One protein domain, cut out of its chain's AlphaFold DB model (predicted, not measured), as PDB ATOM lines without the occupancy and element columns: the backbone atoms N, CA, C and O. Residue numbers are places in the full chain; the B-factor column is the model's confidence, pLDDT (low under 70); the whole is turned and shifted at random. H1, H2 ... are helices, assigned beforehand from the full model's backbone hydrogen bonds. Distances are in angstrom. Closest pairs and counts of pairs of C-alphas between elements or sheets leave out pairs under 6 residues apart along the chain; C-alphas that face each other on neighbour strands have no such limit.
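What this domain is: This is residues 102 to 188 and 195 to 221 of the 338 residues of an uncharacterized protein of Phytophthora rubi (UniProt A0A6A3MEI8). A helical hairpin, H2 and H3, has H1 beside H2 at one side, while at the other side the first residues of H5, 203 to 207, pack on H3, and H4 crosses H5 in an X. A short antiparallel pairing of residues 119 to 120 with residues 198 to 199 ties the long link after H1 to the stretch before H5. The printed part has 114 residues with five named helices, H1 to H5 in order, and no named strand; its class is all helix. It is compact, with a radius of gyration of the C-alphas of 13.9 A and spans of 44 by 34 by 27 A.

Where its parts are: Find C-alpha 102 at (42.353, 31.096, -47.339), where H1, residues 102 to 111, begins. H2 is residues 127 to 139, 18.2 A long. At C-alpha 147, (34.549, 39.142, -24.298), H3 begins and runs 27.9 A to residue 166. H4, residues 168 to 183, measures 22.2 A. H5, residues 203 to 221, runs 26.8 A to C-alpha 221 at (51.231, 67.767, -39.460).

How they stand to each other: Look first at Ser 111 and Ala 136: their C-alphas, 4.5 A apart, are the closest where H1 and H2 touch. H2 and H3 touch as a hairpin, opposite ways at a shallow tilt of 22 degrees, closest at the C-alphas of Leu 127 and Arg 160, 5.9 A. H3 touches H5 with residues 151 to 159 alone, closest at the C-alphas of Ser 155 and Ala 204, 5.9 A. H4 and H5 touch at a steep tilt of 55 degrees, closest at the C-alphas of Ala 174 and Ala 210, 5.1 A. H1 and H4 are apart. In H1 to H5 every O i to N i+4 pair is within hydrogen-bond range.

The domain as a whole: The farthest C-alphas, Ser 143 and Asp 221, are 45.6 A apart. Residues 189 to 194 are not printed, and C-alphas 188 and 195 are 12.2 A apart across the cut. The link H1 to H2 is long. Look for pLDDT under 70 at residues 143, 184 to 188, 195 and 221.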
ATOM      1  N   GLU A 102      42.046  31.018 -48.773       92.25
ATOM      2  CA  GLU A 102      42.353  31.096 -47.339       92.25
ATOM      3  C   GLU A 102      41.452  32.107 -46.611       92.25
ATOM      4  O   GLU A 102      40.977  31.854 -45.502       92.25
ATOM      5  N   PHE A 103      41.158  33.244 -47.252       95.00
ATOM      6  CA  PHE A 103      40.278  34.265 -46.690       95.00
ATOM      7  C   PHE A 103      38.832  33.762 -46.606       95.00
ATOM      8  O   PHE A 103      38.160  33.974 -45.594       95.00
ATOM      9  N   GLU A 104      38.350  33.062 -47.635       95.31
ATOM     10  CA  GLU A 104      37.013  32.456 -47.628       95.31
ATOM     11  C   GLU A 104      36.876  31.363 -46.561       95.31
ATOM     12  O   GLU A 104      35.895  31.345 -45.813       95.31
ATOM     13  N   GLU A 105      37.887  30.502 -46.420       96.00
ATOM     14  CA  GLU A 105      37.921  29.480 -45.372       96.00
ATOM     15  C   GLU A 105      37.890  30.114 -43.973       96.00
ATOM     16  O   GLU A 105      37.123  29.683 -43.103       96.00
ATOM     17  N   MET A 106      38.662  31.183 -43.747       96.62
ATOM     18  CA  MET A 106      38.610  31.945 -42.499       96.62
ATOM     19  C   MET A 106      37.190  32.467 -42.231       96.62
ATOM     20  O   MET A 106      36.674  32.300 -41.122       96.62
ATOM     21  N   LEU A 107      36.532  33.094 -43.214       96.81
ATOM     22  CA  LEU A 107      35.172  33.616 -43.044       96.81
ATOM     23  C   LEU A 107      34.172  32.516 -42.668       96.81
ATOM     24  O   LEU A 107      33.306  32.739 -41.814       96.81
ATOM     25  N   GLU A 108      34.297  31.329 -43.258       96.12
ATOM     26  CA  GLU A 108      33.459  30.185 -42.915       96.12
ATOM     27  C   GLU A 108      33.634  29.785 -41.442       96.12
ATOM     28  O   GLU A 108      32.644  29.653 -40.712       96.12
ATOM     29  N   HIS A 109      34.873  29.668 -40.965       95.75
ATOM     30  CA  HIS A 109      35.167  29.352 -39.566       95.75
ATOM     31  C   HIS A 109      34.619  30.412 -38.603       95.75
ATOM     32  O   HIS A 109      33.968  30.071 -37.608       95.75
ATOM     33  N   LEU A 110      34.800  31.695 -38.932       95.12
ATOM     34  CA  LEU A 110      34.264  32.803 -38.140       95.12
ATOM     35  C   LEU A 110      32.739  32.754 -38.059       95.12
ATOM     36  O   LEU A 110      32.196  32.951 -36.975       95.12
ATOM     37  N   SER A 111      32.058  32.411 -39.158       94.00
ATOM     38  CA  SER A 111      30.595  32.277 -39.207       94.00
ATOM     39  C   SER A 111      30.040  31.140 -38.345       94.00
ATOM     40  O   SER A 111      28.881  31.183 -37.931       94.00
ATOM     41  N   ARG A 112      30.886  30.160 -38.015       93.38
ATOM     42  CA  ARG A 112      30.589  29.051 -37.098       93.38
ATOM     43  C   ARG A 112      30.940  29.375 -35.639       93.38
ATOM     44  O   ARG A 112      30.785  28.521 -34.772       93.38
ATOM     45  N   GLY A 113      31.423  30.587 -35.356       90.44
ATOM     46  CA  GLY A 113      31.770  31.056 -34.008       90.44
ATOM     47  C   GLY A 113      33.194  30.742 -33.565       90.44
ATOM     48  O   GLY A 113      33.538  31.007 -32.412       90.44
ATOM     49  N   LYS A 114      34.031  30.218 -34.466       92.81
ATOM     50  CA  LYS A 114      35.427  29.864 -34.196       92.81
ATOM     51  C   LYS A 114      36.336  31.078 -34.385       92.81
ATOM     52  O   LYS A 114      36.968  31.260 -35.421       92.81
ATOM     53  N   ILE A 115      36.343  31.965 -33.396       92.88
ATOM     54  CA  ILE A 115      37.050  33.252 -33.455       92.88
ATOM     55  C   ILE A 115      38.581  33.127 -33.481       92.88
ATOM     56  O   ILE A 115      39.281  34.029 -33.942       92.88
ATOM     57  N   GLU A 116      39.117  32.019 -32.992       92.50
ATOM     58  CA  GLU A 116      40.537  31.676 -33.031       92.50
ATOM     59  C   GLU A 116      41.093  31.574 -34.458       92.50
ATOM     60  O   GLU A 116      42.293  31.738 -34.640       92.50
ATOM     61  N   PHE A 117      40.227  31.401 -35.462       93.81
ATOM     62  CA  PHE A 117      40.607  31.380 -36.875       93.81
ATOM     63  C   PHE A 117      40.759  32.777 -37.480       93.81
ATOM     64  O   PHE A 117      41.189  32.882 -38.620       93.81
ATOM     65  N   LEU A 118      40.416  33.855 -36.759       95.31
ATOM     66  CA  LEU A 118      40.663  35.212 -37.250       95.31
ATOM     67  C   LEU A 118      42.168  35.391 -37.467       95.31
ATOM     68  O   LEU A 118      42.917  35.422 -36.492       95.31
ATOM     69  N   ALA A 119      42.575  35.545 -38.722       94.69
ATOM     70  CA  ALA A 119      43.947  35.800 -39.128       94.69
ATOM     71  C   ALA A 119      43.921  36.704 -40.365       94.69
ATOM     72  O   ALA A 119      43.631  36.251 -41.466       94.69
ATOM     73  N   LEU A 120      44.167  38.001 -40.175       94.50
ATOM     74  CA  LEU A 120      44.177  38.980 -41.265       94.50
ATOM     75  C   LEU A 120      45.597  39.464 -41.530       94.50
ATOM     76  O   LEU A 120      46.317  39.833 -40.600       94.50
ATOM     77  N   THR A 121      45.972  39.543 -42.800       92.50
ATOM     78  CA  THR A 121      47.200  40.217 -43.223       92.50
ATOM     79  C   THR A 121      46.962  41.723 -43.380       92.50
ATOM     80  O   THR A 121      45.826  42.205 -43.399       92.50
ATOM     81  N   ALA A 122      48.034  42.499 -43.557       89.94
ATOM     82  CA  ALA A 122      47.909  43.914 -43.913       89.94
ATOM     83  C   ALA A 122      47.197  44.132 -45.267       89.94
ATOM     84  O   ALA A 122      46.557  45.169 -45.461       89.94
ATOM     85  N   GLY A 123      47.280  43.161 -46.188       89.31
ATOM     86  CA  GLY A 123      46.588  43.191 -47.480       89.31
ATOM     87  C   GLY A 123      45.069  43.085 -47.336       89.31
ATOM     88  O   GLY A 123      44.333  43.768 -48.045       89.31
ATOM     89  N   ASP A 124      44.598  42.340 -46.335       92.44
ATOM     90  CA  ASP A 124      43.167  42.138 -46.067       92.44
ATOM     91  C   ASP A 124      42.483  43.350 -45.422       92.44
ATOM     92  O   ASP A 124      41.262  43.374 -45.235       92.44
ATOM     93  N   LEU A 125      43.249  44.394 -45.095       93.12
ATOM     94  CA  LEU A 125      42.743  45.657 -44.563       93.12
ATOM     95  C   LEU A 125      42.132  46.501 -45.682       93.12
ATOM     96  O   LEU A 125      42.648  47.551 -46.083       93.12
ATOM     97  N   THR A 126      41.003  46.022 -46.192       93.50
ATOM     98  CA  THR A 126      40.153  46.708 -47.160       93.50
ATOM     99  C   THR A 126      38.758  46.881 -46.567       93.50
ATOM    100  O   THR A 126      38.310  46.109 -45.716       93.50
ATOM    101  N   LEU A 127      38.033  47.917 -46.996       93.81
ATOM    102  CA  LEU A 127      36.665  48.131 -46.511       93.81
ATOM    103  C   LEU A 127      35.740  46.960 -46.860       93.81
ATOM    104  O   LEU A 127      34.842  46.646 -46.077       93.81
ATOM    105  N   ARG A 128      35.970  46.322 -48.014       93.62
ATOM    106  CA  ARG A 128      35.203  45.173 -48.496       93.62
ATOM    107  C   ARG A 128      35.476  43.942 -47.636       93.62
ATOM    108  O   ARG A 128      34.532  43.421 -47.041       93.62
ATOM    109  N   LYS A 129      36.738  43.528 -47.502       94.81
ATOM    110  CA  LYS A 129      37.124  42.350 -46.712       94.81
ATOM    111  C   LYS A 129      36.734  42.502 -45.245       94.81
ATOM    112  O   LYS A 129      36.052  41.638 -44.700       94.81
ATOM    113  N   LEU A 130      37.002  43.652 -44.626       96.31
ATOM    114  CA  LEU A 130      36.604  43.886 -43.232       96.31
ATOM    115  C   LEU A 130      35.085  43.922 -43.023       96.31
ATOM    116  O   LEU A 130      34.608  43.548 -41.952       96.31
ATOM    117  N   LYS A 131      34.298  44.355 -44.019       96.38
ATOM    118  CA  LYS A 131      32.833  44.253 -43.953       96.38
ATOM    119  C   LYS A 131      32.395  42.786 -43.927       96.38
ATOM    120  O   LYS A 131      31.560  42.438 -43.097       96.38
ATOM    121  N   ARG A 132      32.989  41.934 -44.768       96.25
ATOM    122  CA  ARG A 132      32.705  40.491 -44.783       96.25
ATOM    123  C   ARG A 132      33.113  39.814 -43.475       96.25
ATOM    124  O   ARG A 132      32.328  39.048 -42.931       96.25
ATOM    125  N   VAL A 133      34.273  40.164 -42.917       96.38
ATOM    126  CA  VAL A 133      34.706  39.684 -41.592       96.38
ATOM    127  C   VAL A 133      33.712  40.102 -40.509       96.38
ATOM    128  O   VAL A 133      33.308  39.277 -39.695       96.38
ATOM    129  N   HIS A 134      33.262  41.361 -40.511       96.38
ATOM    130  CA  HIS A 134      32.247  41.833 -39.568       96.38
ATOM    131  C   HIS A 134      30.925  41.059 -39.706       96.38
ATOM    132  O   HIS A 134      30.304  40.729 -38.697       96.38
ATOM    133  N   GLU A 135      30.472  40.780 -40.929       96.19
ATOM    134  CA  GLU A 135      29.261  39.992 -41.193       96.19
ATOM    135  C   GLU A 135      29.411  38.533 -40.745       96.19
ATOM    136  O   GLU A 135      28.518  38.013 -40.076       96.19
ATOM    137  N   ALA A 136      30.545  37.900 -41.058       95.25
ATOM    138  CA  ALA A 136      30.859  36.532 -40.660       95.25
ATOM    139  C   ALA A 136      30.927  36.397 -39.143       95.25
ATOM    140  O   ALA A 136      30.289  35.500 -38.598       95.25
ATOM    141  N   LEU A 137      31.607  37.331 -38.465       93.81
ATOM    142  CA  LEU A 137      31.526  37.456 -37.018       93.81
ATOM    143  C   LEU A 137      30.052  37.595 -36.653       93.81
ATOM    144  O   LEU A 137      29.495  36.623 -36.181       93.81
ATOM    145  N   SER A 138      29.373  38.695 -36.971       92.50
ATOM    146  CA  SER A 138      27.988  38.968 -36.545       92.50
ATOM    147  C   SER A 138      26.997  37.805 -36.699       92.50
ATOM    148  O   SER A 138      26.162  37.612 -35.820       92.50
ATOM    149  N   ARG A 139      27.094  37.011 -37.774       90.69
ATOM    150  CA  ARG A 139      26.265  35.812 -37.990       90.69
ATOM    151  C   ARG A 139      26.458  34.751 -36.906       90.69
ATOM    152  O   ARG A 139      25.498  34.097 -36.519       90.69
ATOM    153  N   ALA A 140      27.679  34.597 -36.416       85.00
ATOM    154  CA  ALA A 140      28.040  33.641 -35.386       85.00
ATOM    155  C   ALA A 140      27.694  34.078 -33.957       85.00
ATOM    156  O   ALA A 140      28.004  33.338 -33.020       85.00
ATOM    157  N   GLN A 141      27.116  35.273 -33.755       74.38
ATOM    158  CA  GLN A 141      26.779  35.749 -32.412       74.38
ATOM    159  C   GLN A 141      25.817  34.772 -31.741       74.38
ATOM    160  O   GLN A 141      24.633  34.703 -32.065       74.38
ATOM    161  N   SER A 142      26.345  34.016 -30.780       70.31
ATOM    162  CA  SER A 142      25.541  33.187 -29.899       70.31
ATOM    163  C   SER A 142      24.785  34.073 -28.908       70.31
ATOM    164  O   SER A 142      25.146  35.225 -28.660       70.31
ATOM    165  N   SER A 143      23.736  33.526 -28.293       66.81
ATOM    166  CA  SER A 143      22.897  34.227 -27.309       66.81
ATOM    167  C   SER A 143      23.670  34.816 -26.116       66.81
ATOM    168  O   SER A 143      23.126  35.638 -25.384       66.81
ATOM    169  N   THR A 144      24.928  34.408 -25.906       73.44
ATOM    170  CA  THR A 144      25.831  34.944 -24.881       73.44
ATOM    171  C   THR A 144      27.192  35.300 -25.497       73.44
ATOM    172  O   THR A 144      28.042  34.415 -25.642       73.44
ATOM    173  N   PRO A 145      27.441  36.574 -25.845       80.31
ATOM    174  CA  PRO A 145      28.696  36.969 -26.473       80.31
ATOM    175  C   PRO A 145      29.864  36.877 -25.485       80.31
ATOM    176  O   PRO A 145      29.798  37.380 -24.360       80.31
ATOM    177  N   THR A 146      30.965  36.256 -25.909       89.19
ATOM    178  CA  THR A 146      32.203  36.210 -25.123       89.19
ATOM    179  C   THR A 146      32.981  37.522 -25.268       89.19
ATOM    180  O   THR A 146      32.924  38.199 -26.295       89.19
ATOM    181  N   MET A 147      33.749  37.907 -24.246       90.44
ATOM    182  CA  MET A 147      34.549  39.142 -24.298       90.44
ATOM    183  C   MET A 147      35.551  39.203 -25.469       90.44
ATOM    184  O   MET A 147      35.650  40.273 -26.071       90.44
ATOM    185  N   PRO A 148      36.287  38.126 -25.822       89.88
ATOM    186  CA  PRO A 148      37.168  38.129 -26.996       89.88
ATOM    187  C   PRO A 148      36.412  38.460 -28.282       89.88
ATOM    188  O   PRO A 148      36.881  39.239 -29.107       89.88
ATOM    189  N   TYR A 149      35.191  37.950 -28.392       91.25
ATOM    190  CA  TYR A 149      34.338  38.165 -29.539       91.25
ATOM    191  C   TYR A 149      33.880  39.615 -29.684       91.25
ATOM    192  O   TYR A 149      34.042  40.219 -30.744       91.25
ATOM    193  N   VAL A 150      33.400  40.220 -28.596       92.12
ATOM    194  CA  VAL A 150      33.043  41.648 -28.585       92.12
ATOM    195  C   VAL A 150      34.257  42.516 -28.923       92.12
ATOM    196  O   VAL A 150      34.144  43.476 -29.684       92.12
ATOM    197  N   ARG A 151      35.436  42.172 -28.390       92.75
ATOM    198  CA  ARG A 151      36.678  42.908 -28.664       92.75
ATOM    199  C   ARG A 151      37.063  42.839 -30.135       92.75
ATOM    200  O   ARG A 151      37.418  43.879 -30.684       92.75
ATOM    201  N   ALA A 152      36.984  41.669 -30.764       93.56
ATOM    202  CA  ALA A 152      37.288  41.525 -32.183       93.56
ATOM    203  C   ALA A 152      36.298  42.313 -33.046       93.56
ATOM    204  O   ALA A 152      36.725  43.089 -33.892       93.56
ATOM    205  N   LEU A 153      34.995  42.215 -32.780       94.56
ATOM    206  CA  LEU A 153      33.979  42.933 -33.555       94.56
ATOM    207  C   LEU A 153      34.174  44.458 -33.490       94.56
ATOM    208  O   LEU A 153      34.254  45.118 -34.524       94.56
ATOM    209  N   VAL A 154      34.375  45.009 -32.286       95.50
ATOM    210  CA  VAL A 154      34.671  46.443 -32.098       95.50
ATOM    211  C   VAL A 154      35.985  46.844 -32.773       95.50
ATOM    212  O   VAL A 154      36.097  47.935 -33.330       95.50
ATOM    213  N   SER A 155      36.987  45.966 -32.732       96.62
ATOM    214  CA  SER A 155      38.278  46.177 -33.388       96.62
ATOM    215  C   SER A 155      38.132  46.274 -34.910       96.62
ATOM    216  O   SER A 155      38.662  47.203 -35.520       96.62
ATOM    217  N   ILE A 156      37.351  45.379 -35.519       97.00
ATOM    218  CA  ILE A 156      37.049  45.398 -36.955       97.00
ATOM    219  C   ILE A 156      36.275  46.666 -37.337       97.00
ATOM    220  O   ILE A 156      36.623  47.324 -38.318       97.00
ATOM    221  N   ASP A 157      35.282  47.081 -36.548       96.44
ATOM    222  CA  ASP A 157      34.554  48.330 -36.810       96.44
ATOM    223  C   ASP A 157      35.445  49.567 -36.700       96.44
ATOM    224  O   ASP A 157      35.345  50.495 -37.508       96.44
ATOM    225  N   MET A 158      36.363  49.575 -35.735       96.81
ATOM    226  CA  MET A 158      37.334  50.652 -35.595       96.81
ATOM    227  C   MET A 158      38.301  50.697 -36.784       96.81
ATOM    228  O   MET A 158      38.553  51.784 -37.299       96.81
ATOM    229  N   LEU A 159      38.781  49.550 -37.275       96.69
ATOM    230  CA  LEU A 159      39.585  49.477 -38.502       96.69
ATOM    231  C   LEU A 159      38.831  50.048 -39.703       96.69
ATOM    232  O   LEU A 159      39.363  50.895 -40.419       96.69
ATOM    233  N   ARG A 160      37.566  49.655 -39.895       96.56
ATOM    234  CA  ARG A 160      36.715  50.173 -40.979       96.56
ATOM    235  C   ARG A 160      36.553  51.687 -40.891       96.56
ATOM    236  O   ARG A 160      36.688  52.380 -41.897       96.56
ATOM    237  N   LEU A 161      36.316  52.213 -39.690       96.06
ATOM    238  CA  LEU A 161      36.197  53.651 -39.463       96.06
ATOM    239  C   LEU A 161      37.505  54.395 -39.770       96.06
ATOM    240  O   LEU A 161      37.473  55.471 -40.367       96.06
ATOM    241  N   LEU A 162      38.649  53.840 -39.364       95.19
ATOM    242  CA  LEU A 162      39.963  54.423 -39.640       95.19
ATOM    243  C   LEU A 162      40.249  54.439 -41.144       95.19
ATOM    244  O   LEU A 162      40.628  55.486 -41.663       95.19
ATOM    245  N   LEU A 163      39.981  53.338 -41.851       94.94
ATOM    246  CA  LEU A 163      40.137  53.251 -43.307       94.94
ATOM    247  C   LEU A 163      39.281  54.297 -44.034       94.94
ATOM    248  O   LEU A 163      39.772  54.974 -44.933       94.94
ATOM    249  N   GLN A 164      38.025  54.488 -43.613       93.81
ATOM    250  CA  GLN A 164      37.129  55.494 -44.200       93.81
ATOM    251  C   GLN A 164      37.610  56.935 -43.989       93.81
ATOM    252  O   GLN A 164      37.351  57.798 -44.827       93.81
ATOM    253  N   ARG A 165      38.258  57.219 -42.853       93.25
ATOM    254  CA  ARG A 165      38.640  58.585 -42.461       93.25
ATOM    255  C   ARG A 165      40.040  58.980 -42.907       93.25
ATOM    256  O   ARG A 165      40.246  60.134 -43.262       93.25
ATOM    257  N   LEU A 166      40.990  58.054 -42.825       92.19
ATOM    258  CA  LEU A 166      42.421  58.316 -43.007       92.19
ATOM    259  C   LEU A 166      42.970  57.721 -44.311       92.19
ATOM    260  O   LEU A 166      44.067  58.085 -44.726       92.19
ATOM    261  N   GLY A 167      42.201  56.856 -44.978       90.88
ATOM    262  CA  GLY A 167      42.601  56.179 -46.210       90.88
ATOM    263  C   GLY A 167      43.310  54.846 -45.962       90.88
ATOM    264  O   GLY A 167      43.850  54.595 -44.883       90.88
ATOM    265  N   ALA A 168      43.300  53.979 -46.979       90.94
ATOM    266  CA  ALA A 168      43.797  52.609 -46.870       90.94
ATOM    267  C   ALA A 168      45.298  52.557 -46.588       90.94
ATOM    268  O   ALA A 168      45.725  51.912 -45.632       90.94
ATOM    269  N   ARG A 169      46.089  53.304 -47.362       92.62
ATOM    270  CA  ARG A 169      47.550  53.313 -47.251       92.62
ATOM    271  C   ARG A 169      48.052  53.683 -45.854       92.62
ATOM    272  O   ARG A 169      48.809  52.927 -45.262       92.62
ATOM    273  N   ALA A 170      47.595  54.810 -45.304       93.00
ATOM    274  CA  ALA A 170      48.056  55.284 -43.997       93.00
ATOM    275  C   ALA A 170      47.733  54.290 -42.870       93.00
ATOM    276  O   ALA A 170      48.557  54.060 -41.983       93.00
ATOM    277  N   VAL A 171      46.544  53.681 -42.919       94.38
ATOM    278  CA  VAL A 171      46.112  52.692 -41.926       94.38
ATOM    279  C   VAL A 171      46.883  51.388 -42.080       94.38
ATOM    280  O   VAL A 171      47.377  50.890 -41.075       94.38
ATOM    281  N   ARG A 172      47.038  50.861 -43.303       93.94
ATOM    282  CA  ARG A 172      47.847  49.660 -43.569       93.94
ATOM    283  C   ARG A 172      49.271  49.847 -43.054       93.94
ATOM    284  O   ARG A 172      49.725  49.047 -42.250       93.94
ATOM    285  N   ASP A 173      49.918  50.956 -43.408       93.38
ATOM    286  CA  ASP A 173      51.287  51.260 -42.981       93.38
ATOM    287  C   ASP A 173      51.421  51.340 -41.448       93.38
ATOM    288  O   ASP A 173      52.391  50.840 -40.877       93.38
ATOM    289  N   ALA A 174      50.464  51.980 -40.765       94.31
ATOM    290  CA  ALA A 174      50.465  52.083 -39.304       94.31
ATOM    291  C   ALA A 174      50.194  50.740 -38.618       94.31
ATOM    292  O   ALA A 174      50.804  50.438 -37.595       94.31
ATOM    293  N   ILE A 175      49.300  49.929 -39.178       95.06
ATOM    294  CA  ILE A 175      48.988  48.607 -38.644       95.06
ATOM    295  C   ILE A 175      50.174  47.664 -38.831       95.06
ATOM    296  O   ILE A 175      50.585  47.060 -37.851       95.06
ATOM    297  N   THR A 176      50.801  47.617 -40.006       93.62
ATOM    298  CA  THR A 176      51.999  46.794 -40.245       93.62
ATOM    299  C   THR A 176      53.113  47.108 -39.244       93.62
ATOM    300  O   THR A 176      53.667  46.196 -38.635       93.62
ATOM    301  N   ARG A 177      53.401  48.395 -38.995       92.81
ATOM    302  CA  ARG A 177      54.380  48.798 -37.968       92.81
ATOM    303  C   ARG A 177      53.959  48.389 -36.560       92.81
ATOM    304  O   ARG A 177      54.788  47.946 -35.772       92.81
ATOM    305  N   ALA A 178      52.680  48.549 -36.231       93.06
ATOM    306  CA  ALA A 178      52.160  48.172 -34.925       93.06
ATOM    307  C   ALA A 178      52.212  46.656 -34.692       93.06
ATOM    308  O   ALA A 178      52.456  46.238 -33.565       93.06
ATOM    309  N   MET A 179      52.012  45.842 -35.731       91.06
ATOM    310  CA  MET A 179      52.129  44.385 -35.651       91.06
ATOM    311  C   MET A 179      53.571  43.985 -35.352       91.06
ATOM    312  O   MET A 179      53.802  43.298 -34.368       91.06
ATOM    313  N   GLN A 180      54.539  44.549 -36.081       89.00
ATOM    314  CA  GLN A 180      55.967  44.332 -35.820       89.00
ATOM    315  C   GLN A 180      56.352  44.675 -34.370       89.00
ATOM    316  O   GLN A 180      57.029  43.901 -33.706       89.00
ATOM    317  N   GLN A 181      55.858  45.794 -33.831       87.38
ATOM    318  CA  GLN A 181      56.138  46.197 -32.443       87.38
ATOM    319  C   GLN A 181      55.497  45.300 -31.377       87.38
ATOM    320  O   GLN A 181      55.957  45.279 -30.231       87.38
ATOM    321  N   VAL A 182      54.367  44.663 -31.692       84.31
ATOM    322  CA  VAL A 182      53.679  43.752 -30.772       84.31
ATOM    323  C   VAL A 182      54.318  42.369 -30.840       84.31
ATOM    324  O   VAL A 182      54.556  41.791 -29.782       84.31
ATOM    325  N   ASP A 183      54.686  41.911 -32.035       75.94
ATOM    326  CA  ASP A 183      55.378  40.640 -32.258       75.94
ATOM    327  C   ASP A 183      56.782  40.652 -31.632       75.94
ATOM    328  O   ASP A 183      57.166  39.691 -30.983       75.94
ATOM    329  N   GLU A 184      57.519  41.769 -31.682       65.44
ATOM    330  CA  GLU A 184      58.811  41.927 -30.979       65.44
ATOM    331  C   GLU A 184      58.722  41.765 -29.448       65.44
ATOM    332  O   GLU A 184      59.743  41.608 -28.778       65.44
ATOM    333  N   ARG A 185      57.520  41.845 -28.861       61.22
ATOM    334  CA  ARG A 185      57.301  41.629 -27.420       61.22
ATOM    335  C   ARG A 185      56.922  40.193 -27.082       61.22
ATOM    336  O   ARG A 185      56.930  39.845 -25.902       61.22
ATOM    337  N   GLU A 186      56.554  39.399 -28.078       63.03
ATOM    338  CA  GLU A 186      56.301  37.971 -27.947       63.03
ATOM    339  C   GLU A 186      57.573  37.245 -28.402       63.03
ATOM    340  O   GLU A 186      57.842  37.140 -29.591       63.03
ATOM    341  N   ASP A 187      58.397  36.800 -27.445       56.03
ATOM    342  CA  ASP A 187      59.679  36.120 -27.686       56.03
ATOM    343  C   ASP A 187      59.503  34.863 -28.574       56.03
ATOM    344  O   ASP A 187      59.321  33.746 -28.079       56.03
ATOM    345  N   LEU A 188      59.538  35.033 -29.898       58.88
ATOM    346  CA  LEU A 188      59.408  33.966 -30.890       58.88
ATOM    347  C   LEU A 188      60.794  33.494 -31.374       58.88
ATOM    348  O   LEU A 188      61.725  34.294 -31.499       58.88
ATOM    349  N   ILE A 195      55.193  36.115 -40.914       68.44
ATOM    350  CA  ILE A 195      54.178  36.943 -41.554       68.44
ATOM    351  C   ILE A 195      53.362  37.521 -40.406       68.44
ATOM    352  O   ILE A 195      52.715  36.785 -39.663       68.44
ATOM    353  N   ALA A 196      53.448  38.834 -40.229       82.25
ATOM    354  CA  ALA A 196      52.725  39.503 -39.171       82.25
ATOM    355  C   ALA A 196      51.220  39.329 -39.448       82.25
ATOM    356  O   ALA A 196      50.730  39.731 -40.510       82.25
ATOM    357  N   LEU A 197      50.484  38.745 -38.497       90.94
ATOM    358  CA  LEU A 197      49.049  38.458 -38.618       90.94
ATOM    359  C   LEU A 197      48.245  39.156 -37.520       90.94
ATOM    360  O   LEU A 197      48.608  39.147 -36.345       90.94
ATOM    361  N   LEU A 198      47.111  39.744 -37.901       92.88
ATOM    362  CA  LEU A 198      46.112  40.235 -36.961       92.88
ATOM    363  C   LEU A 198      45.211  39.080 -36.558       92.88
ATOM    364  O   LEU A 198      44.386  38.611 -37.345       92.88
ATOM    365  N   THR A 199      45.339  38.669 -35.311       93.94
ATOM    366  CA  THR A 199      44.577  37.577 -34.726       93.94
ATOM    367  C   THR A 199      43.581  38.085 -33.699       93.94
ATOM    368  O   THR A 199      43.630  39.227 -33.235       93.94
ATOM    369  N   SER A 200      42.652  37.225 -33.289       92.12
ATOM    370  CA  SER A 200      41.680  37.579 -32.250       92.12
ATOM    371  C   SER A 200      42.311  37.924 -30.894       92.12
ATOM    372  O   SER A 200      41.697  38.659 -30.114       92.12
ATOM    373  N   SER A 201      43.531  37.454 -30.611       91.44
ATOM    374  CA  SER A 201      44.268  37.773 -29.384       91.44
ATOM    375  C   SER A 201      44.985  39.124 -29.454       91.44
ATOM    376  O   SER A 201      44.953  39.870 -28.470       91.44
ATOM    377  N   ASN A 202      45.590  39.472 -30.596       92.81
ATOM    378  CA  ASN A 202      46.457  40.650 -30.712       92.81
ATOM    379  C   ASN A 202      45.766  41.890 -31.315       92.81
ATOM    380  O   ASN A 202      46.206  43.012 -31.045       92.81
ATOM    381  N   ILE A 203      44.650  41.736 -32.044       94.50
ATOM    382  CA  ILE A 203      44.044  42.811 -32.855       94.50
ATOM    383  C   ILE A 203      43.762  44.087 -32.057       94.50
ATOM    384  O   ILE A 203      44.017  45.193 -32.530       94.50
ATOM    385  N   ALA A 204      43.296  43.956 -30.813       94.19
ATOM    386  CA  ALA A 204      43.011  45.101 -29.955       94.19
ATOM    387  C   ALA A 204      44.290  45.836 -29.517       94.19
ATOM    388  O   ALA A 204      44.303  47.065 -29.454       94.19
ATOM    389  N   ALA A 205      45.364  45.102 -29.213       93.88
ATOM    390  CA  ALA A 205      46.642  45.684 -28.816       93.88
ATOM    391  C   ALA A 205      47.297  46.411 -29.996       93.88
ATOM    392  O   ALA A 205      47.669  47.580 -29.864       93.88
ATOM    393  N   VAL A 206      47.338  45.758 -31.160       94.69
ATOM    394  CA  VAL A 206      47.860  46.333 -32.406       94.69
ATOM    395  C   VAL A 206      47.090  47.598 -32.781       94.69
ATOM    396  O   VAL A 206      47.692  48.641 -33.030       94.69
ATOM    397  N   LEU A 207      45.755  47.560 -32.733       95.62
ATOM    398  CA  LEU A 207      44.921  48.728 -33.021       95.62
ATOM    399  C   LEU A 207      45.189  49.910 -32.098       95.62
ATOM    400  O   LEU A 207      45.176  51.057 -32.543       95.62
ATOM    401  N   LEU A 208      45.414  49.655 -30.810       95.25
ATOM    402  CA  LEU A 208      45.728  50.713 -29.855       95.25
ATOM    403  C   LEU A 208      47.082  51.362 -30.152       95.25
ATOM    404  O   LEU A 208      47.198  52.582 -30.014       95.25
ATOM    405  N   VAL A 209      48.084  50.581 -30.561       94.62
ATOM    406  CA  VAL A 209      49.398  51.098 -30.974       94.62
ATOM    407  C   VAL A 209      49.266  51.902 -32.267       94.62
ATOM    408  O   VAL A 209      49.593  53.089 -32.275       94.62
ATOM    409  N   ALA A 210      48.674  51.319 -33.313       94.62
ATOM    410  CA  ALA A 210      48.491  51.979 -34.604       94.62
ATOM    411  C   ALA A 210      47.693  53.283 -34.481       94.62
ATOM    412  O   ALA A 210      48.048  54.304 -35.068       94.62
ATOM    413  N   ARG A 211      46.641  53.297 -33.655       94.50
ATOM    414  CA  ARG A 211      45.856  54.508 -33.407       94.50
ATOM    415  C   ARG A 211      46.692  55.619 -32.772       94.50
ATOM    416  O   ARG A 211      46.548  56.772 -33.169       94.50
ATOM    417  N   ARG A 212      47.557  55.298 -31.805       93.38
ATOM    418  CA  ARG A 212      48.448  56.292 -31.182       93.38
ATOM    419  C   ARG A 212      49.436  56.867 -32.192       93.38
ATOM    420  O   ARG A 212      49.683  58.068 -32.157       93.38
ATOM    421  N   GLU A 213      49.957  56.043 -33.098       92.50
ATOM    422  CA  GLU A 213      50.826  56.516 -34.182       92.50
ATOM    423  C   GLU A 213      50.089  57.455 -35.138       92.50
ATOM    424  O   GLU A 213      50.579  58.545 -35.426       92.50
ATOM    425  N   LEU A 214      48.890  57.071 -35.582       92.31
ATOM    426  CA  LEU A 214      48.068  57.884 -36.483       92.31
ATOM    427  C   LEU A 214      47.673  59.226 -35.842       92.31
ATOM    428  O   LEU A 214      47.709  60.267 -36.496       92.31
ATOM    429  N   GLU A 215      47.343  59.232 -34.547       90.56
ATOM    430  CA  GLU A 215      47.071  60.461 -33.790       90.56
ATOM    431  C   GLU A 215      48.330  61.335 -33.640       90.56
ATOM    432  O   GLU A 215      48.253  62.560 -33.778       90.56
ATOM    433  N   ALA A 216      49.499  60.729 -33.406       88.25
ATOM    434  CA  ALA A 216      50.767  61.449 -33.322       88.25
ATOM    435  C   ALA A 216      51.139  62.102 -34.664       88.25
ATOM    436  O   ALA A 216      51.505  63.280 -34.678       88.25
ATOM    437  N   GLN A 217      50.972  61.392 -35.783       83.62
ATOM    438  CA  GLN A 217      51.197  61.927 -37.132       83.62
ATOM    439  C   GLN A 217      50.264  63.104 -37.434       83.62
ATOM    440  O   GLN A 217      50.728  64.174 -37.824       83.62
ATOM    441  N   ALA A 218      48.970  62.968 -37.125       79.12
ATOM    442  CA  ALA A 218      48.010  64.058 -37.289       79.12
ATOM    443  C   ALA A 218      48.388  65.307 -36.465       79.12
ATOM    444  O   ALA A 218      48.195  66.438 -36.915       79.12
ATOM    445  N   SER A 219      48.952  65.124 -35.266       75.38
ATOM    446  CA  SER A 219      49.407  66.234 -34.418       75.38
ATOM    447  C   SER A 219      50.702  66.896 -34.908       75.38
ATOM    448  O   SER A 219      50.866  68.104 -34.728       75.38
ATOM    449  N   ALA A 220      51.591  66.135 -35.553       72.12
ATOM    450  CA  ALA A 220      52.830  66.642 -36.137       72.12
ATOM    451  C   ALA A 220      52.559  67.483 -37.396       72.12
ATOM    452  O   ALA A 220      53.121  68.569 -37.535       72.12
ATOM    453  N   ASP A 221      51.630  67.041 -38.245       61.66
ATOM    454  CA  ASP A 221      51.231  67.767 -39.460       61.66
ATOM    455  C   ASP A 221      50.370  69.006 -39.158       61.66
ATOM    456  O   ASP A 221      50.330  69.955 -39.941       61.66
TER     457      ASP A 221